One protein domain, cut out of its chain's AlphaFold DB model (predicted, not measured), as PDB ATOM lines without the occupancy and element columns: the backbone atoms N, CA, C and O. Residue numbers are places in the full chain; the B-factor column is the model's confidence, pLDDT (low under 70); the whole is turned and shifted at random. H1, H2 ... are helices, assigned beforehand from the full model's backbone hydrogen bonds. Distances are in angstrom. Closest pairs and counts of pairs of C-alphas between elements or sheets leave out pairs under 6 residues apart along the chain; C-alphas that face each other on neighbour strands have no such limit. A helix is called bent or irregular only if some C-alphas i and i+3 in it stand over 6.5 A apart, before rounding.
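What this domain is: This is residues 27 to 174 of the 175 residues of the protein "DUF805 domain-containing protein" of Flavobacteriaceae bacterium (UniProt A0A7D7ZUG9). Two long bent helices, H1 and H3, run side by side in opposite ways as a slender rod; H2 lies at one end, H4 and H5 pack on H3b towards the other, and residues 163 to 174, with H6, stick out. The printed part has 148 residues with six named helices, H1 to H6, and no named strand. It is all helix and extended, radius of gyration of the C-alphas 25.8 A, spanning 93 by 36 by 21 A.

Where its parts are: Find C-alpha 31 at (36.952, -20.053, 36.368), where H1, residues 31 to 68, begins. H1 and H3, residues 92 to 125, were each assigned as one helix by hydrogen bonds, but are bent: C-alphas 54 and 57 are 6.8 A apart, 105 and 108 6.5 A. Their arms are H1a, 31 to 54, 33.9 A; H1b, 57 to 68; H3a, 92 to 105; H3b, 108 to 125, 25.9 A. H2 is 77 to 87, H4 131 to 135, H5 139 to 145, and H6 168 to 172, ending at (47.162, -53.227, 21.024).

How they stand to each other: H1a touches H3b, closest C-alphas Phe 34 and Gln 119, 6.6 A, at a shallow tilt of 10 degrees. H3b also touches H4, closest C-alphas Ile 121 and Gly 131, 4.7 A, with residues 120 to 125 alone. Every O i to N i+4 pair is within hydrogen-bond range in H1a, H1b, H3a, H3b and H5; H2 has 6 of 7, H4 and H6 0 of 1 but 2 of 2 O i to N i+3 pairs.

The domain as a whole: The printed part has no cut; the link H5 to H6 is long. Look for pLDDT under 70 at residues 70 to 92, 161 to 168 and 170 to 174.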
ATOM      1  N   GLY A  27      25.641 -25.024  29.028       79.94
ATOM      2  CA  GLY A  27      26.720 -25.763  29.671       79.94
ATOM      3  C   GLY A  27      27.386 -25.055  30.853       79.94
ATOM      4  O   GLY A  27      26.887 -24.081  31.421       79.94
ATOM      5  N   ARG A  28      28.543 -25.590  31.238       87.62
ATOM      6  CA  ARG A  28      29.374 -25.136  32.359       87.62
ATOM      7  C   ARG A  28      30.529 -24.286  31.853       87.62
ATOM      8  O   ARG A  28      30.939 -24.418  30.703       87.62
ATOM      9  N   ILE A  29      31.084 -23.431  32.707       90.62
ATOM     10  CA  ILE A  29      32.272 -22.639  32.361       90.62
ATOM     11  C   ILE A  29      33.349 -22.753  33.434       90.62
ATOM     12  O   ILE A  29      33.059 -22.806  34.630       90.62
ATOM     13  N   THR A  30      34.607 -22.760  32.996       90.69
ATOM     14  CA  THR A  30      35.765 -22.739  33.895       90.69
ATOM     15  C   THR A  30      35.926 -21.367  34.552       90.69
ATOM     16  O   THR A  30      35.489 -20.354  34.004       90.69
ATOM     17  N   LEU A  31      36.614 -21.316  35.698       90.94
ATOM     18  CA  LEU A  31      36.952 -20.053  36.368       90.94
ATOM     19  C   LEU A  31      37.726 -19.103  35.442       90.94
ATOM     20  O   LEU A  31      37.410 -17.922  35.371       90.94
ATOM     21  N   ARG A  32      38.694 -19.621  34.676       90.19
ATOM     22  CA  ARG A  32      39.472 -18.815  33.722       90.19
ATOM     23  C   ARG A  32      38.581 -18.189  32.651       90.19
ATOM     24  O   ARG A  32      38.678 -16.994  32.406       90.19
ATOM     25  N   ALA A  33      37.694 -18.979  32.044       89.56
ATOM     26  CA  ALA A  33      36.770 -18.473  31.034       89.56
ATOM     27  C   ALA A  33      35.781 -17.456  31.622       89.56
ATOM     28  O   ALA A  33      35.487 -16.461  30.970       89.56
ATOM     29  N   PHE A  34      35.293 -17.688  32.845       92.56
ATOM     30  CA  PHE A  34      34.453 -16.733  33.566       92.56
ATOM     31  C   PHE A  34      35.176 -15.393  33.757       92.56
ATOM     32  O   PHE A  34      34.684 -14.382  33.270       92.56
ATOM     33  N   LEU A  35      36.377 -15.400  34.348       93.38
ATOM     34  CA  LEU A  35      37.150 -14.183  34.612       93.38
ATOM     35  C   LEU A  35      37.523 -13.429  33.333       93.38
ATOM     36  O   LEU A  35      37.366 -12.216  33.288       93.38
ATOM     37  N   LEU A  36      37.962 -14.125  32.279       92.56
ATOM     38  CA  LEU A  36      38.303 -13.490  31.001       92.56
ATOM     39  C   LEU A  36      37.088 -12.820  30.347       92.56
ATOM     40  O   LEU A  36      37.198 -11.712  29.830       92.56
ATOM     41  N   ARG A  37      35.920 -13.472  30.390       92.19
ATOM     42  CA  ARG A  37      34.674 -12.904  29.855       92.19
ATOM     43  C   ARG A  37      34.206 -11.713  30.689       92.19
ATOM     44  O   ARG A  37      33.830 -10.698  30.117       92.19
ATOM     45  N   SER A  38      34.266 -11.812  32.016       93.56
ATOM     46  CA  SER A  38      33.927 -10.703  32.915       93.56
ATOM     47  C   SER A  38      34.860  -9.508  32.728       93.56
ATOM     48  O   SER A  38      34.388  -8.377  32.661       93.56
ATOM     49  N   LEU A  39      36.163  -9.757  32.573       95.75
ATOM     50  CA  LEU A  39      37.156  -8.723  32.301       95.75
ATOM     51  C   LEU A  39      36.898  -8.037  30.958       95.75
ATOM     52  O   LEU A  39      36.926  -6.815  30.900       95.75
ATOM     53  N   LEU A  40      36.597  -8.794  29.898       94.62
ATOM     54  CA  LEU A  40      36.269  -8.210  28.595       94.62
ATOM     55  C   LEU A  40      35.075  -7.250  28.692       94.62
ATOM     56  O   LEU A  40      35.149  -6.137  28.184       94.62
ATOM     57  N   ILE A  41      33.995  -7.656  29.368       94.94
ATOM     58  CA  ILE A  41      32.813  -6.804  29.554       94.94
ATOM     59  C   ILE A  41      33.159  -5.544  30.351       94.94
ATOM     60  O   ILE A  41      32.762  -4.450  29.961       94.94
ATOM     61  N   PHE A  42      33.936  -5.685  31.427       96.06
ATOM     62  CA  PHE A  42      34.399  -4.542  32.209       96.06
ATOM     63  C   PHE A  42      35.219  -3.563  31.357       96.06
ATOM     64  O   PHE A  42      34.960  -2.363  31.394       96.06
ATOM     65  N   LEU A  43      36.151  -4.065  30.542       97.12
ATOM     66  CA  LEU A  43      36.971  -3.240  29.652       97.12
ATOM     67  C   LEU A  43      36.134  -2.525  28.584       97.12
ATOM     68  O   LEU A  43      36.386  -1.357  28.310       97.12
ATOM     69  N   LEU A  44      35.121  -3.187  28.016       95.62
ATOM     70  CA  LEU A  44      34.216  -2.571  27.040       95.62
ATOM     71  C   LEU A  44      33.401  -1.428  27.659       95.62
ATOM     72  O   LEU A  44      33.294  -0.359  27.063       95.62
ATOM     73  N   ILE A  45      32.863  -1.628  28.865       96.88
ATOM     74  CA  ILE A  45      32.129  -0.583  29.593       96.88
ATOM     75  C   ILE A  45      33.063   0.564  29.964       96.88
ATOM     76  O   ILE A  45      32.706   1.724  29.770       96.88
ATOM     77  N   PHE A  46      34.250   0.256  30.484       97.31
ATOM     78  CA  PHE A  46      35.244   1.261  30.845       97.31
ATOM     79  C   PHE A  46      35.629   2.112  29.635       97.31
ATOM     80  O   PHE A  46      35.605   3.336  29.716       97.31
ATOM     81  N   PHE A  47      35.905   1.473  28.497       97.25
ATOM     82  CA  PHE A  47      36.213   2.162  27.250       97.25
ATOM     83  C   PHE A  47      35.045   3.038  26.776       97.25
ATOM     84  O   PHE A  47      35.255   4.203  26.452       97.25
ATOM     85  N   SER A  48      33.813   2.520  26.798       96.56
ATOM     86  CA  SER A  48      32.616   3.288  26.425       96.56
ATOM     87  C   SER A  48      32.421   4.523  27.312       96.56
ATOM     88  O   SER A  48      32.194   5.621  26.807       96.56
ATOM     89  N   ASN A  49      32.598   4.377  28.631       96.88
ATOM     90  CA  ASN A  49      32.526   5.497  29.570       96.88
ATOM     91  C   ASN A  49      33.657   6.500  29.348       96.88
ATOM     92  O   ASN A  49      33.410   7.701  29.338       96.88
ATOM     93  N   TYR A  50      34.880   6.023  29.124       97.12
ATOM     94  CA  TYR A  50      36.007   6.888  28.799       97.12
ATOM     95  C   TYR A  50      35.718   7.736  27.554       97.12
ATOM     96  O   TYR A  50      35.920   8.948  27.587       97.12
ATOM     97  N   VAL A  51      35.181   7.131  26.487       95.44
ATOM     98  CA  VAL A  51      34.777   7.856  25.272       95.44
ATOM     99  C   VAL A  51      33.675   8.872  25.580       95.44
ATOM    100  O   VAL A  51      33.769  10.024  25.158       95.44
ATOM    101  N   PHE A  52      32.662   8.480  26.355       95.50
ATOM    102  CA  PHE A  52      31.574   9.374  26.742       95.50
ATOM    103  C   PHE A  52      32.080  10.617  27.485       95.50
ATOM    104  O   PHE A  52      31.775  11.737  27.078       95.50
ATOM    105  N   PHE A  53      32.890  10.434  28.530       95.69
ATOM    106  CA  PHE A  53      33.394  11.538  29.349       95.69
ATOM    107  C   PHE A  53      34.473  12.372  28.656       95.69
ATOM    108  O   PHE A  53      34.589  13.558  28.947       95.69
ATOM    109  N   SER A  54      35.242  11.786  27.736       94.69
ATOM    110  CA  SER A  54      36.317  12.508  27.044       94.69
ATOM    111  C   SER A  54      35.831  13.288  25.824       94.69
ATOM    112  O   SER A  54      36.447  14.285  25.464       94.69
ATOM    113  N   TYR A  55      34.746  12.848  25.176       91.81
ATOM    114  CA  TYR A  55      34.299  13.422  23.902       91.81
ATOM    115  C   TYR A  55      32.847  13.900  23.943       91.81
ATOM    116  O   TYR A  55      32.572  15.072  23.688       91.81
ATOM    117  N   SER A  56      31.900  13.019  24.268       90.12
ATOM    118  CA  SER A  56      30.471  13.339  24.160       90.12
ATOM    119  C   SER A  56      30.013  14.362  25.196       90.12
ATOM    120  O   SER A  56      29.325  15.314  24.838       90.12
ATOM    121  N   PHE A  57      30.413  14.190  26.457       90.06
ATOM    122  CA  PHE A  57      30.018  15.077  27.548       90.06
ATOM    123  C   PHE A  57      30.584  16.505  27.395       90.06
ATOM    124  O   PHE A  57      29.784  17.437  27.406       90.06
ATOM    125  N   PRO A  58      31.890  16.722  27.125       92.94
ATOM    126  CA  PRO A  58      32.420  18.072  26.911       92.94
ATOM    127  C   PRO A  58      31.787  18.794  25.715       92.94
ATOM    128  O   PRO A  58      31.546  19.999  25.765       92.94
ATOM    129  N   THR A  59      31.479  18.062  24.639       89.12
ATOM    130  CA  THR A  59      30.822  18.651  23.461       89.12
ATOM    131  C   THR A  59      29.390  19.082  23.790       89.12
ATOM    132  O   THR A  59      28.946  20.140  23.348       89.12
ATOM    133  N   TYR A  60      28.672  18.293  24.594       86.75
ATOM    134  CA  TYR A  60      27.343  18.651  25.082       86.75
ATOM    135  C   TYR A  60      27.374  19.881  25.998       86.75
ATOM    136  O   TYR A  60      26.604  20.811  25.774       86.75
ATOM    137  N   GLU A  61      28.300  19.925  26.957       86.69
ATOM    138  CA  GLU A  61      28.516  21.080  27.842       86.69
ATOM    139  C   GLU A  61      28.776  22.365  27.042       86.69
ATOM    140  O   GLU A  61      28.134  23.392  27.270       86.69
ATOM    141  N   SER A  62      29.653  22.298  26.033       86.50
ATOM    142  CA  SER A  62      29.921  23.434  25.143       86.50
ATOM    143  C   SER A  62      28.685  23.856  24.344       86.50
ATOM    144  O   SER A  62      28.453  25.052  24.166       86.50
ATOM    145  N   TYR A  63      27.895  22.897  23.850       81.75
ATOM    146  CA  TYR A  63      26.667  23.172  23.103       81.75
ATOM    147  C   TYR A  63      25.630  23.877  23.982       81.75
ATOM    148  O   TYR A  63      25.113  24.924  23.596       81.75
ATOM    149  N   VAL A  64      25.369  23.352  25.181       77.00
ATOM    150  CA  VAL A  64      24.426  23.942  26.140       77.00
ATOM    151  C   VAL A  64      24.873  25.339  26.555       77.00
ATOM    152  O   VAL A  64      24.069  26.266  26.499       77.00
ATOM    153  N   SER A  65      26.158  25.513  26.874       79.75
ATOM    154  CA  SER A  65      26.718  26.818  27.249       79.75
ATOM    155  C   SER A  65      26.522  27.865  26.146       79.75
ATOM    156  O   SER A  65      26.112  28.987  26.431       79.75
ATOM    157  N   SER A  66      26.722  27.487  24.876       78.56
ATOM    158  CA  SER A  66      26.558  28.399  23.730       78.56
ATOM    159  C   SER A  66      25.120  28.873  23.500       78.56
ATOM    160  O   SER A  66      24.893  29.914  22.882       78.56
ATOM    161  N   ILE A  67      24.138  28.092  23.946       72.56
ATOM    162  CA  ILE A  67      22.726  28.456  23.845       72.56
ATOM    163  C   ILE A  67      22.318  29.261  25.077       72.56
ATOM    164  O   ILE A  67      21.631  30.263  24.916       72.56
ATOM    165  N   ALA A  68      22.778  28.874  26.271       70.12
ATOM    166  CA  ALA A  68      22.529  29.613  27.507       70.12
ATOM    167  C   ALA A  68      23.035  31.063  27.414       70.12
ATOM    168  O   ALA A  68      22.325  31.985  27.808       70.12
ATOM    169  N   GLU A  69      24.213  31.269  26.812       72.62
ATOM    170  CA  GLU A  69      24.762  32.602  26.520       72.62
ATOM    171  C   GLU A  69      23.867  33.415  25.568       72.62
ATOM    172  O   GLU A  69      23.760  34.629  25.704       72.62
ATOM    173  N   LYS A  70      23.185  32.764  24.617       69.44
ATOM    174  CA  LYS A  70      22.298  33.436  23.651       69.44
ATOM    175  C   LYS A  70      20.920  33.775  24.207       69.44
ATOM    176  O   LYS A  70      20.234  34.598  23.606       69.44
ATOM    177  N   SER A  71      20.472  33.102  25.265       60.25
ATOM    178  CA  SER A  71      19.081  33.193  25.715       60.25
ATOM    179  C   SER A  71      18.822  34.205  26.834       60.25
ATOM    180  O   SER A  71      17.667  34.327  27.208       60.25
ATOM    181  N   ASP A  72      19.819  34.936  27.357       59.41
ATOM    182  CA  ASP A  72      19.682  35.914  28.474       59.41
ATOM    183  C   ASP A  72      18.967  35.370  29.732       59.41
ATOM    184  O   ASP A  72      18.482  36.100  30.599       59.41
ATOM    185  N   VAL A  73      18.890  34.051  29.846       59.59
ATOM    186  CA  VAL A  73      17.922  33.370  30.687       59.59
ATOM    187  C   VAL A  73      18.653  32.310  31.502       59.59
ATOM    188  O   VAL A  73      19.094  31.279  30.993       59.59
ATOM    189  N   TYR A  74      18.779  32.589  32.797       58.09
ATOM    190  CA  TYR A  74      19.233  31.636  33.802       58.09
ATOM    191  C   TYR A  74      18.046  30.769  34.222       58.09
ATOM    192  O   TYR A  74      17.395  31.045  35.229       58.09
ATOM    193  N   TRP A  75      17.735  29.740  33.441       54.75
ATOM    194  CA  TRP A  75      16.739  28.755  33.852       54.75
ATOM    195  C   TRP A  75      17.393  27.582  34.571       54.75
ATOM    196  O   TRP A  75      18.493  27.142  34.234       54.75
ATOM    197  N   SER A  76      16.665  27.044  35.546       62.38
ATOM    198  CA  SER A  76      16.905  25.697  36.050       62.38
ATOM    199  C   SER A  76      16.987  24.720  34.864       62.38
ATOM    200  O   SER A  76      16.217  24.846  33.908       62.38
ATOM    201  N   GLU A  77      17.900  23.741  34.892       59.78
ATOM    202  CA  GLU A  77      18.109  22.788  33.780       59.78
ATOM    203  C   GLU A  77      16.810  22.146  33.267       59.78
ATOM    204  O   GLU A  77      16.705  21.792  32.095       59.78
ATOM    205  N   VAL A  78      15.792  22.035  34.120       55.81
ATOM    206  CA  VAL A  78      14.489  21.455  33.788       55.81
ATOM    207  C   VAL A  78      13.683  22.329  32.815       55.81
ATOM    208  O   VAL A  78      13.089  21.790  31.884       55.81
ATOM    209  N   GLU A  79      13.683  23.654  32.968       54.84
ATOM    210  CA  GLU A  79      12.929  24.583  32.103       54.84
ATOM    211  C   GLU A  79      13.614  24.789  30.747       54.84
ATOM    212  O   GLU A  79      12.950  24.834  29.710       54.84
ATOM    213  N   TYR A  80      14.948  24.810  30.731       60.16
ATOM    214  CA  TYR A  80      15.743  24.904  29.506       60.16
ATOM    215  C   TYR A  80      15.560  23.676  28.596       60.16
ATOM    216  O   TYR A  80      15.346  23.810  27.391       60.16
ATOM    217  N   LEU A  81      15.551  22.470  29.175       60.00
ATOM    218  CA  LEU A  81      15.295  21.226  28.441       60.00
ATOM    219  C   LEU A  81      13.850  21.126  27.919       60.00
ATOM    220  O   LEU A  81      13.625  20.528  26.865       60.00
ATOM    221  N   PHE A  82      12.883  21.724  28.624       58.59
ATOM    222  CA  PHE A  82      11.476  21.772  28.207       58.59
ATOM    223  C   PHE A  82      11.240  22.782  27.072       58.59
ATOM    224  O   PHE A  82      10.460  22.509  26.159       58.59
ATOM    225  N   ALA A  83      11.951  23.915  27.075       55.00
ATOM    226  CA  ALA A  83      11.941  24.891  25.981       55.00
ATOM    227  C   ALA A  83      12.609  24.338  24.702       55.00
ATOM    228  O   ALA A  83      12.086  24.503  23.600       55.00
ATOM    229  N   LEU A  84      13.703  23.578  24.853       60.09
ATOM    230  CA  LEU A  84      14.415  22.885  23.765       60.09
ATOM    231  C   LEU A  84      13.545  21.873  23.002       60.09
ATOM    232  O   LEU A  84      13.762  21.644  21.816       60.09
ATOM    233  N   GLN A  85      12.580  21.251  23.686       59.41
ATOM    234  CA  GLN A  85      11.695  20.241  23.102       59.41
ATOM    235  C   GLN A  85      10.571  20.838  22.242       59.41
ATOM    236  O   GLN A  85      10.016  20.122  21.409       59.41
ATOM    237  N   ASN A  86      10.237  22.117  22.437       54.31
ATOM    238  CA  ASN A  86       9.068  22.736  21.812       54.31
ATOM    239  C   ASN A  86       9.408  23.731  20.688       54.31
ATOM    240  O   ASN A  86       8.608  23.836  19.765       54.31
ATOM    241  N   ASP A  87      10.578  24.389  20.707       52.12
ATOM    242  CA  ASP A  87      10.881  25.484  19.758       52.12
ATOM    243  C   ASP A  87      12.187  25.352  18.959       52.12
ATOM    244  O   ASP A  87      12.454  26.175  18.081       52.12
ATOM    245  N   LEU A  88      13.018  24.334  19.204       54.59
ATOM    246  CA  LEU A  88      14.229  24.148  18.401       54.59
ATOM    247  C   LEU A  88      13.999  23.130  17.285       54.59
ATOM    248  O   LEU A  88      13.402  22.076  17.528       54.59
ATOM    249  N   PRO A  89      14.511  23.393  16.062       50.12
ATOM    250  CA  PRO A  89      14.581  22.356  15.042       50.12
ATOM    251  C   PRO A  89      15.288  21.147  15.660       50.12
ATOM    252  O   PRO A  89      16.171  21.356  16.500       50.12
ATOM    253  N   PRO A  90      14.914  19.903  15.305       56.25
ATOM    254  CA  PRO A  90      15.585  18.716  15.815       56.25
ATOM    255  C   PRO A  90      17.060  18.821  15.439       56.25
ATOM    256  O   PRO A  90      17.462  18.509  14.326       56.25
ATOM    257  N   ASN A  91      17.860  19.367  16.348       62.56
ATOM    258  CA  ASN A  91      19.261  19.599  16.095       62.56
ATOM    259  C   ASN A  91      19.874  18.213  16.214       62.56
ATOM    260  O   ASN A  91      19.899  17.644  17.312       62.56
ATOM    261  N   ASP A  92      20.303  17.659  15.079       69.81
ATOM    262  CA  ASP A  92      20.828  16.299  14.955       69.81
ATOM    263  C   ASP A  92      21.791  15.955  16.104       69.81
ATOM    264  O   ASP A  92      21.753  14.855  16.649       69.81
ATOM    265  N   PHE A  93      22.578  16.936  16.554       80.88
ATOM    266  CA  PHE A  93      23.514  16.818  17.667       80.88
ATOM    267  C   PHE A  93      22.880  16.459  19.027       80.88
ATOM    268  O   PHE A  93      23.324  15.505  19.667       80.88
ATOM    269  N   TYR A  94      21.861  17.190  19.501       78.00
ATOM    270  CA  TYR A  94      21.283  16.945  20.835       78.00
ATOM    271  C   TYR A  94      20.598  15.576  20.888       78.00
ATOM    272  O   TYR A  94      20.767  14.821  21.848       78.00
ATOM    273  N   LEU A  95      19.891  15.213  19.816       81.69
ATOM    274  CA  LEU A  95      19.289  13.891  19.681       81.69
ATOM    275  C   LEU A  95      20.360  12.786  19.674       81.69
ATOM    276  O   LEU A  95      20.227  11.813  20.416       81.69
ATOM    277  N   GLN A  96      21.439  12.953  18.900       85.75
ATOM    278  CA  GLN A  96      22.566  12.013  18.872       85.75
ATOM    279  C   GLN A  96      23.217  11.850  20.250       85.75
ATOM    280  O   GLN A  96      23.440  10.718  20.686       85.75
ATOM    281  N   TYR A  97      23.462  12.950  20.969       89.19
ATOM    282  CA  TYR A  97      24.005  12.909  22.326       89.19
ATOM    283  C   TYR A  97      23.093  12.125  23.272       89.19
ATOM    284  O   TYR A  97      23.564  11.232  23.974       89.19
ATOM    285  N   ARG A  98      21.778  12.394  23.267       87.00
ATOM    286  CA  ARG A  98      20.827  11.668  24.123       87.00
ATOM    287  C   ARG A  98      20.771  10.182  23.797       87.00
ATOM    288  O   ARG A  98      20.767   9.368  24.717       87.00
ATOM    289  N   ILE A  99      20.738   9.823  22.514       89.06
ATOM    290  CA  ILE A  99      20.763   8.420  22.079       89.06
ATOM    291  C   ILE A  99      22.033   7.741  22.597       89.06
ATOM    292  O   ILE A  99      21.954   6.660  23.179       89.06
ATOM    293  N   PHE A 100      23.189   8.389  22.448       91.25
ATOM    294  CA  PHE A 100      24.457   7.852  22.926       91.25
ATOM    295  C   PHE A 100      24.514   7.745  24.457       91.25
ATOM    296  O   PHE A 100      24.945   6.720  24.980       91.25
ATOM    297  N   ALA A 101      24.009   8.741  25.189       92.88
ATOM    298  CA  ALA A 101      23.921   8.715  26.648       92.88
ATOM    299  C   ALA A 101      23.016   7.577  27.149       92.88
ATOM    300  O   ALA A 101      23.409   6.813  28.030       92.88
ATOM    301  N   ILE A 102      21.831   7.403  26.549       93.62
ATOM    302  CA  ILE A 102      20.915   6.293  26.860       93.62
ATOM    303  C   ILE A 102      21.586   4.950  26.555       93.62
ATOM    304  O   ILE A 102      21.524   4.021  27.366       93.62
ATOM    305  N   ALA A 103      22.263   4.839  25.411       94.56
ATOM    306  CA  ALA A 103      22.992   3.633  25.053       94.56
ATOM    307  C   ALA A 103      24.099   3.315  26.077       94.56
ATOM    308  O   ALA A 103      24.199   2.173  26.523       94.56
ATOM    309  N   ASN A 104      24.879   4.317  26.495       96.00
ATOM    310  CA  ASN A 104      26.016   4.157  27.403       96.00
ATOM    311  C   ASN A 104      25.606   3.868  28.858       96.00
ATOM    312  O   ASN A 104      26.237   3.035  29.505       96.00
ATOM    313  N   PHE A 105      24.561   4.522  29.376       95.69
ATOM    314  CA  PHE A 105      24.183   4.431  30.795       95.69
ATOM    315  C   PHE A 105      23.013   3.493  31.093       95.69
ATOM    316  O   PHE A 105      22.854   3.081  32.239       95.69
ATOM    317  N   ILE A 106      22.207   3.129  30.093       95.38
ATOM    318  CA  ILE A 106      21.040   2.257  30.291       95.38
ATOM    319  C   ILE A 106      21.220   0.950  29.527       95.38
ATOM    320  O   ILE A 106      21.262  -0.123  30.130       95.38
ATOM    321  N   VAL A 107      21.360   1.021  28.203       96.50
ATOM    322  CA  VAL A 107      21.325  -0.176  27.347       96.50
ATOM    323  C   VAL A 107      22.557  -1.055  27.561       96.50
ATOM    324  O   VAL A 107      22.425  -2.253  27.815       96.50
ATOM    325  N   LEU A 108      23.756  -0.472  27.493       96.25
ATOM    326  CA  LEU A 108      25.011  -1.206  27.635       96.25
ATOM    327  C   LEU A 108      25.147  -1.863  29.026       96.25
ATOM    328  O   LEU A 108      25.418  -3.069  29.066       96.25
ATOM    329  N   PRO A 109      24.904  -1.167  30.158       96.38
ATOM    330  CA  PRO A 109      24.942  -1.790  31.479       96.38
ATOM    331  C   PRO A 109      23.890  -2.885  31.648       96.38
ATOM    332  O   PRO A 109      24.196  -3.930  32.218       96.38
ATOM    333  N   LEU A 110      22.677  -2.704  31.116       97.12
ATOM    334  CA  LEU A 110      21.626  -3.719  31.192       97.12
ATOM    335  C   LEU A 110      22.036  -5.015  30.479       97.12
ATOM    336  O   LEU A 110      21.945  -6.100  31.057       97.12
ATOM    337  N   ILE A 111      22.543  -4.905  29.247       95.88
ATOM    338  CA  ILE A 111      23.047  -6.055  28.481       95.88
ATOM    339  C   ILE A 111      24.206  -6.722  29.228       95.88
ATOM    340  O   ILE A 111      24.243  -7.950  29.351       95.88
ATOM    341  N   ALA A 112      25.134  -5.928  29.767       95.38
ATOM    342  CA  ALA A 112      26.270  -6.433  30.524       95.38
ATOM    343  C   ALA A 112      25.847  -7.184  31.794       95.38
ATOM    344  O   ALA A 112      26.372  -8.266  32.057       95.38
ATOM    345  N   ILE A 113      24.882  -6.662  32.553       95.56
ATOM    346  CA  ILE A 113      24.347  -7.309  33.758       95.56
ATOM    347  C   ILE A 113      23.711  -8.652  33.402       95.56
ATOM    348  O   ILE A 113      24.024  -9.657  34.039       95.56
ATOM    349  N   ILE A 114      22.868  -8.698  32.367       94.94
ATOM    350  CA  ILE A 114      22.225  -9.942  31.917       94.94
ATOM    351  C   ILE A 114      23.288 -10.971  31.519       94.94
ATOM    352  O   ILE A 114      23.242 -12.122  31.959       94.94
ATOM    353  N   PHE A 115      24.281 -10.553  30.734       93.31
ATOM    354  CA  PHE A 115      25.373 -11.426  30.323       93.31
ATOM    355  C   PHE A 115      26.176 -11.939  31.529       93.31
ATOM    356  O   PHE A 115      26.380 -13.145  31.667       93.31
ATOM    357  N   LEU A 116      26.588 -11.060  32.446       93.50
ATOM    358  CA  LEU A 116      27.338 -11.431  33.649       93.50
ATOM    359  C   LEU A 116      26.534 -12.350  34.576       93.50
ATOM    360  O   LEU A 116      27.112 -13.268  35.161       93.50
ATOM    361  N   LEU A 117      25.218 -12.161  34.679       94.88
ATOM    362  CA  LEU A 117      24.337 -13.022  35.464       94.88
ATOM    363  C   LEU A 117      24.289 -14.438  34.881       94.88
ATOM    364  O   LEU A 117      24.517 -15.409  35.607       94.88
ATOM    365  N   ILE A 118      24.078 -14.561  33.566       93.69
ATOM    366  CA  ILE A 118      24.110 -15.849  32.859       93.69
ATOM    367  C   ILE A 118      25.456 -16.540  33.104       93.69
ATOM    368  O   ILE A 118      25.506 -17.700  33.514       93.69
ATOM    369  N   GLN A 119      26.559 -15.817  32.915       93.06
ATOM    370  CA  GLN A 119      27.904 -16.351  33.110       93.06
ATOM    371  C   GLN A 119      28.145 -16.810  34.556       93.06
ATOM    372  O   GLN A 119      28.707 -17.883  34.780       93.06
ATOM    373  N   SER A 120      27.663 -16.048  35.535       94.62
ATOM    374  CA  SER A 120      27.775 -16.383  36.955       94.62
ATOM    375  C   SER A 120      26.993 -17.649  37.311       94.62
ATOM    376  O   SER A 120      27.516 -18.536  37.988       94.62
ATOM    377  N   ILE A 121      25.778 -17.808  36.777       94.88
ATOM    378  CA  ILE A 121      24.973 -19.024  36.955       94.88
ATOM    379  C   ILE A 121      25.698 -20.243  36.367       94.88
ATOM    380  O   ILE A 121      25.813 -21.274  37.032       94.88
ATOM    381  N   LYS A 122      26.270 -20.126  35.161       92.00
ATOM    382  CA  LYS A 122      27.054 -21.211  34.537       92.00
ATOM    383  C   LYS A 122      28.295 -21.583  35.351       92.00
ATOM    384  O   LYS A 122      28.684 -22.754  35.389       92.00
ATOM    385  N   ARG A 123      28.930 -20.601  35.994       94.19
ATOM    386  CA  ARG A 123      30.067 -20.815  36.898       94.19
ATOM    387  C   ARG A 123      29.625 -21.569  38.157       94.19
ATOM    388  O   ARG A 123      30.284 -22.534  38.534       94.19
ATOM    389  N   ILE A 124      28.481 -21.216  38.743       95.12
ATOM    390  CA  ILE A 124      27.904 -21.937  39.890       95.12
ATOM    391  C   ILE A 124      27.528 -23.375  39.507       95.12
ATOM    392  O   ILE A 124      27.834 -24.310  40.250       95.12
ATOM    393  N   HIS A 125      26.947 -23.592  38.327       93.31
ATOM    394  CA  HIS A 125      26.619 -24.931  37.821       93.31
ATOM    395  C   HIS A 125      27.842 -25.850  37.701       93.31
ATOM    396  O   HIS A 125      27.738 -27.066  37.883       93.31
ATOM    397  N   ASP A 126      29.028 -25.293  37.459       92.75
ATOM    398  CA  ASP A 126      30.269 -26.066  37.445       92.75
ATOM    399  C   ASP A 126      30.654 -26.598  38.838       92.75
ATOM    400  O   ASP A 126      31.379 -27.579  38.928       92.75
ATOM    401  N   THR A 127      30.133 -26.026  39.928       93.19
ATOM    402  CA  THR A 127      30.265 -26.564  41.300       93.19
ATOM    403  C   THR A 127      29.172 -27.585  41.660       93.19
ATOM    404  O   THR A 127      29.085 -28.034  42.801       93.19
ATOM    405  N   ASN A 128      28.338 -27.984  40.688       93.62
ATOM    406  CA  ASN A 128      27.185 -28.876  40.864       93.62
ATOM    407  C   ASN A 128      26.138 -28.343  41.868       93.62
ATOM    408  O   ASN A 128      25.436 -29.103  42.540       93.62
ATOM    409  N   LYS A 129      26.005 -27.016  41.943       94.44
ATOM    410  CA  LYS A 129      25.014 -26.312  42.764       94.44
ATOM    411  C   LYS A 129      23.989 -25.575  41.895       94.44
ATOM    412  O   LYS A 129      24.202 -25.393  40.702       94.44
ATOM    413  N   THR A 130      22.852 -25.197  42.476       94.06
ATOM    414  CA  THR A 130      21.767 -24.503  41.763       94.06
ATOM    415  C   THR A 130      22.124 -23.043  41.480       94.06
ATOM    416  O   THR A 130      22.731 -22.378  42.317       94.06
ATOM    417  N   GLY A 131      21.711 -22.526  40.318       91.69
ATOM    418  CA  GLY A 131      21.969 -21.137  39.918       91.69
ATOM    419  C   GLY A 131      21.408 -20.083  40.877       91.69
ATOM    420  O   GLY A 131      22.015 -19.031  41.035       91.69
ATOM    421  N   TRP A 132      20.318 -20.391  41.585       94.12
ATOM    422  CA  TRP A 132      19.691 -19.512  42.583       94.12
ATOM    423  C   TRP A 132      20.631 -19.055  43.704       94.12
ATOM    424  O   TRP A 132      20.415 -17.997  44.287       94.12
ATOM    425  N   LEU A 133      21.707 -19.801  43.973       95.38
ATOM    426  CA  LEU A 133      22.701 -19.418  44.980       95.38
ATOM    427  C   LEU A 133      23.471 -18.142  44.616       95.38
ATOM    428  O   LEU A 133      24.145 -17.592  45.481       95.38
ATOM    429  N   ILE A 134      23.345 -17.638  43.380       94.81
ATOM    430  CA  ILE A 134      23.865 -16.323  42.983       94.81
ATOM    431  C   ILE A 134      23.267 -15.179  43.814       94.81
ATOM    432  O   ILE A 134      23.937 -14.169  44.016       94.81
ATOM    433  N   LEU A 135      22.034 -15.351  44.309       94.31
ATOM    434  CA  LEU A 135      21.302 -14.347  45.085       94.31
ATOM    435  C   LEU A 135      21.761 -14.261  46.543       94.31
ATOM    436  O   LEU A 135      21.420 -13.299  47.221       94.31
ATOM    437  N   ILE A 136      22.508 -15.254  47.035       94.69
ATOM    438  CA  ILE A 136      22.998 -15.275  48.414       94.69
ATOM    439  C   ILE A 136      24.323 -14.504  48.461       94.69
ATOM    440  O   ILE A 136      25.313 -14.983  47.892       94.69
ATOM    441  N   PRO A 137      24.383 -13.342  49.136       89.75
ATOM    442  CA  PRO A 137      25.604 -12.549  49.216       89.75
ATOM    443  C   PRO A 137      26.747 -13.332  49.867       89.75
ATOM    444  O   PRO A 137      26.511 -14.167  50.741       89.75
ATOM    445  N   LEU A 138      27.987 -13.040  49.459       93.12
ATOM    446  CA  LEU A 138      29.247 -13.668  49.902       93.12
ATOM    447  C   LEU A 138      29.393 -15.152  49.533       93.12
ATOM    448  O   LEU A 138      30.444 -15.567  49.042       93.12
ATOM    449  N   TYR A 139      28.347 -15.957  49.708       93.75
ATOM    450  CA  TYR A 139      28.349 -17.353  49.293       93.75
ATOM    451  C   TYR A 139      28.412 -17.487  47.770       93.75
ATOM    452  O   TYR A 139      29.120 -18.353  47.253       93.75
ATOM    453  N   ASN A 140      27.753 -16.584  47.043       93.75
ATOM    454  CA  ASN A 140      27.899 -16.495  45.598       93.75
ATOM    455  C   ASN A 140      29.364 -16.280  45.177       93.75
ATOM    456  O   ASN A 140      29.853 -17.017  44.328       93.75
ATOM    457  N   LEU A 141      30.099 -15.361  45.813       93.50
ATOM    458  CA  LEU A 141      31.519 -15.109  45.540       93.50
ATOM    459  C   LEU A 141      32.371 -16.348  45.819       93.50
ATOM    460  O   LEU A 141      33.181 -16.743  44.978       93.50
ATOM    461  N   PHE A 142      32.140 -17.004  46.959       95.38
ATOM    462  CA  PHE A 142      32.817 -18.252  47.297       95.38
ATOM    463  C   PHE A 142      32.602 -19.324  46.217       95.38
ATOM    464  O   PHE A 142      33.563 -19.941  45.756       95.38
ATOM    465  N   LEU A 143      31.363 -19.521  45.753       94.69
ATOM    466  CA  LEU A 143      31.051 -20.495  44.702       94.69
ATOM    467  C   LEU A 143      31.641 -20.109  43.341       94.69
ATOM    468  O   LEU A 143      32.133 -20.979  42.618       94.69
ATOM    469  N   LEU A 144      31.625 -18.820  42.994       95.25
ATOM    470  CA  LEU A 144      32.193 -18.326  41.742       95.25
ATOM    471  C   LEU A 144      33.702 -18.601  41.666       95.25
ATOM    472  O   LEU A 144      34.187 -19.009  40.608       95.25
ATOM    473  N   LEU A 145      34.420 -18.459  42.785       95.19
ATOM    474  CA  LEU A 145      35.870 -18.672  42.880       95.19
ATOM    475  C   LEU A 145      36.276 -20.120  43.208       95.19
ATOM    476  O   LEU A 145      37.432 -20.498  43.014       95.19
ATOM    477  N   SER A 146      35.338 -20.950  43.665       94.00
ATOM    478  CA  SER A 146      35.581 -22.356  44.005       94.00
ATOM    479  C   SER A 146      36.016 -23.186  42.798       94.00
ATOM    480  O   SER A 146      35.716 -22.861  41.651       94.00
ATOM    481  N   LYS A 147      36.684 -24.320  43.033       92.06
ATOM    482  CA  LYS A 147      37.028 -25.274  41.967       92.06
ATOM    483  C   LYS A 147      35.773 -25.999  41.462       92.06
ATOM    484  O   LYS A 147      34.929 -26.424  42.242       92.06
ATOM    485  N   GLY A 148      35.676 -26.173  40.146       89.75
ATOM    486  CA  GLY A 148      34.615 -26.954  39.507       89.75
ATOM    487  C   GLY A 148      34.689 -28.455  39.770       89.75
ATOM    488  O   GLY A 148      35.790 -29.012  39.856       89.75
ATOM    489  N   THR A 149      33.533 -29.121  39.792       90.44
ATOM    490  CA  THR A 149      33.417 -30.580  39.906       90.44
ATOM    491  C   THR A 149      34.128 -31.273  38.760       90.44
ATOM    492  O   THR A 149      33.967 -30.880  37.605       90.44
ATOM    493  N   ILE A 150      34.929 -32.284  39.081       86.00
ATOM    494  CA  ILE A 150      35.605 -33.140  38.100       86.00
ATOM    495  C   ILE A 150      34.551 -33.988  37.393       86.00
ATOM    496  O   ILE A 150      33.607 -34.429  38.044       86.00
ATOM    497  N   SER A 151      34.731 -34.228  36.092       83.44
ATOM    498  CA  SER A 151      33.823 -35.010  35.246       83.44
ATOM    499  C   SER A 151      32.473 -34.333  34.982       83.44
ATOM    500  O   SER A 151      32.263 -33.151  35.282       83.44
ATOM    501  N   THR A 152      31.578 -35.057  34.317       84.00
ATOM    502  CA  THR A 152      30.235 -34.595  33.979       84.00
ATOM    503  C   THR A 152      29.376 -34.475  35.240       84.00
ATOM    504  O   THR A 152      29.510 -35.242  36.188       84.00
ATOM    505  N   ASN A 153      28.495 -33.480  35.272       87.50
ATOM    506  CA  ASN A 153      27.527 -33.299  36.351       87.50
ATOM    507  C   ASN A 153      26.131 -33.053  35.751       87.50
ATOM    508  O   ASN A 153      25.972 -33.025  34.527       87.50
ATOM    509  N   LYS A 154      25.112 -32.848  36.595       87.12
ATOM    510  CA  LYS A 154      23.717 -32.665  36.144       87.12
ATOM    511  C   LYS A 154      23.483 -31.436  35.252       87.12
ATOM    512  O   LYS A 154      22.442 -31.341  34.615       87.12
ATOM    513  N   PHE A 155      24.433 -30.506  35.209       87.06
ATOM    514  CA  PHE A 155      24.389 -29.289  34.399       87.06
ATOM    515  C   PHE A 155      25.227 -29.374  33.120       87.06
ATOM    516  O   PHE A 155      25.241 -28.423  32.339       87.06
ATOM    517  N   GLY A 156      25.938 -30.482  32.894       84.00
ATOM    518  CA  GLY A 156      26.644 -30.729  31.643       84.00
ATOM    519  C   GLY A 156      28.014 -31.377  31.803       84.00
ATOM    520  O   GLY A 156      28.460 -31.750  32.896       84.00
ATOM    521  N   ILE A 157      28.681 -31.502  30.659       83.00
ATOM    522  CA  ILE A 157      30.014 -32.090  30.533       83.00
ATOM    523  C   ILE A 157      31.050 -31.197  31.228       83.00
ATOM    524  O   ILE A 157      30.827 -30.002  31.431       83.00
ATOM    525  N   ASP A 158      32.166 -31.794  31.646       84.12
ATOM    526  CA  ASP A 158      33.303 -31.041  32.166       84.12
ATOM    527  C   ASP A 158      33.789 -30.021  31.119       84.12
ATOM    528  O   ASP A 158      34.129 -30.430  30.011       84.12
ATOM    529  N   PRO A 159      33.824 -28.711  31.427       79.81
ATOM    530  CA  PRO A 159      34.264 -27.696  30.474       79.81
ATOM    531  C   PRO A 159      35.785 -27.685  30.281       79.81
ATOM    532  O   PRO A 159      36.299 -26.896  29.488       79.81
ATOM    533  N   ARG A 160      36.535 -28.492  31.041       80.31
ATOM    534  CA  ARG A 160      37.978 -28.651  30.857       80.31
ATOM    535  C   ARG A 160      38.240 -29.662  29.738       80.31
ATOM    536  O   ARG A 160      37.578 -30.698  29.705       80.31
ATOM    537  N   PRO A 161      39.229 -29.406  28.862       68.88
ATOM    538  CA  PRO A 161      39.584 -30.353  27.818       68.88
ATOM    539  C   PRO A 161      39.963 -31.692  28.452       68.88
ATOM    540  O   PRO A 161      40.757 -31.744  29.398       68.88
ATOM    541  N   VAL A 162      39.377 -32.774  27.939       64.88
ATOM    542  CA  VAL A 162      39.693 -34.123  28.400       64.88
ATOM    543  C   VAL A 162      41.148 -34.409  28.027       64.88
ATOM    544  O   VAL A 162      41.471 -34.546  26.848       64.88
ATOM    545  N   LYS A 163      42.043 -34.494  29.018       56.47
ATOM    546  CA  LYS A 163      43.401 -35.025  28.821       56.47
ATOM    547  C   LYS A 163      43.303 -36.536  28.581       56.47
ATOM    548  O   LYS A 163      43.531 -37.318  29.493       56.47
ATOM    549  N   ASN A 164      42.937 -36.946  27.372       56.44
ATOM    550  CA  ASN A 164      43.075 -38.331  26.933       56.44
ATOM    551  C   ASN A 164      44.283 -38.418  26.003       56.44
ATOM    552  O   ASN A 164      44.153 -38.204  24.801       56.44
ATOM    553  N   VAL A 165      45.451 -38.727  26.562       57.56
ATOM    554  CA  VAL A 165      46.562 -39.252  25.764       57.56
ATOM    555  C   VAL A 165      46.420 -40.765  25.825       57.56
ATOM    556  O   VAL A 165      46.707 -41.353  26.858       57.56
ATOM    557  N   LYS A 166      45.894 -41.374  24.761       54.94
ATOM    558  CA  LYS A 166      46.009 -42.823  24.573       54.94
ATOM    559  C   LYS A 166      47.263 -43.072  23.759       54.94
ATOM    560  O   LYS A 166      47.352 -42.584  22.632       54.94
ATOM    561  N   TYR A 167      48.218 -43.795  24.327       63.09
ATOM    562  CA  TYR A 167      49.397 -44.230  23.588       63.09
ATOM    563  C   TYR A 167      49.024 -45.401  22.675       63.09
ATOM    564  O   TYR A 167      48.109 -46.170  22.972       63.09
ATOM    565  N   PHE A 168      49.714 -45.528  21.540       58.91
ATOM    566  CA  PHE A 168      49.443 -46.583  20.556       58.91
ATOM    567  C   PHE A 168      49.502 -47.995  21.157       58.91
ATOM    568  O   PHE A 168      48.793 -48.888  20.691       58.91
ATOM    569  N   ASP A 169      50.297 -48.184  22.207       72.62
ATOM    570  CA  ASP A 169      50.487 -49.475  22.864       72.62
ATOM    571  C   ASP A 169      49.242 -49.910  23.664       72.62
ATOM    572  O   ASP A 169      48.853 -51.074  23.608       72.62
ATOM    573  N   GLU A 170      48.495 -48.966  24.252       65.69
ATOM    574  CA  GLU A 170      47.234 -49.229  24.977       65.69
ATOM    575  C   GLU A 170      46.087 -49.696  24.059       65.69
ATOM    576  O   GLU A 170      45.069 -50.223  24.517       65.69
ATOM    577  N   LEU A 171      46.215 -49.478  22.746       62.62
ATOM    578  CA  LEU A 171      45.247 -49.941  21.749       62.62
ATOM    579  C   LEU A 171      45.518 -51.384  21.305       62.62
ATOM    580  O   LEU A 171      44.592 -52.048  20.832       62.62
ATOM    581  N   LYS A 172      46.758 -51.875  21.448       60.94
ATOM    582  CA  LYS A 172      47.162 -53.227  21.024       60.94
ATOM    583  C   LYS A 172      46.786 -54.304  22.038       60.94
ATOM    584  O   LYS A 172      46.451 -55.411  21.633       60.94
ATOM    585  N   GLU A 173      46.777 -53.972  23.324       58.50
ATOM    586  CA  GLU A 173      46.524 -54.927  24.413       58.50
ATOM    587  C   GLU A 173      45.043 -55.291  24.604       58.50
ATOM    588  O   GLU A 173      44.710 -56.159  25.407       58.50
ATOM    589  N   LYS A 174      44.125 -54.652  23.868       49.78
ATOM    590  CA  LYS A 174      42.675 -54.838  24.036       49.78
ATOM    591  C   LYS A 174      42.027 -55.798  23.026       49.78
ATOM    592  O   LYS A 174      40.842 -55.627  22.720       49.78
TER     593      LYS A 174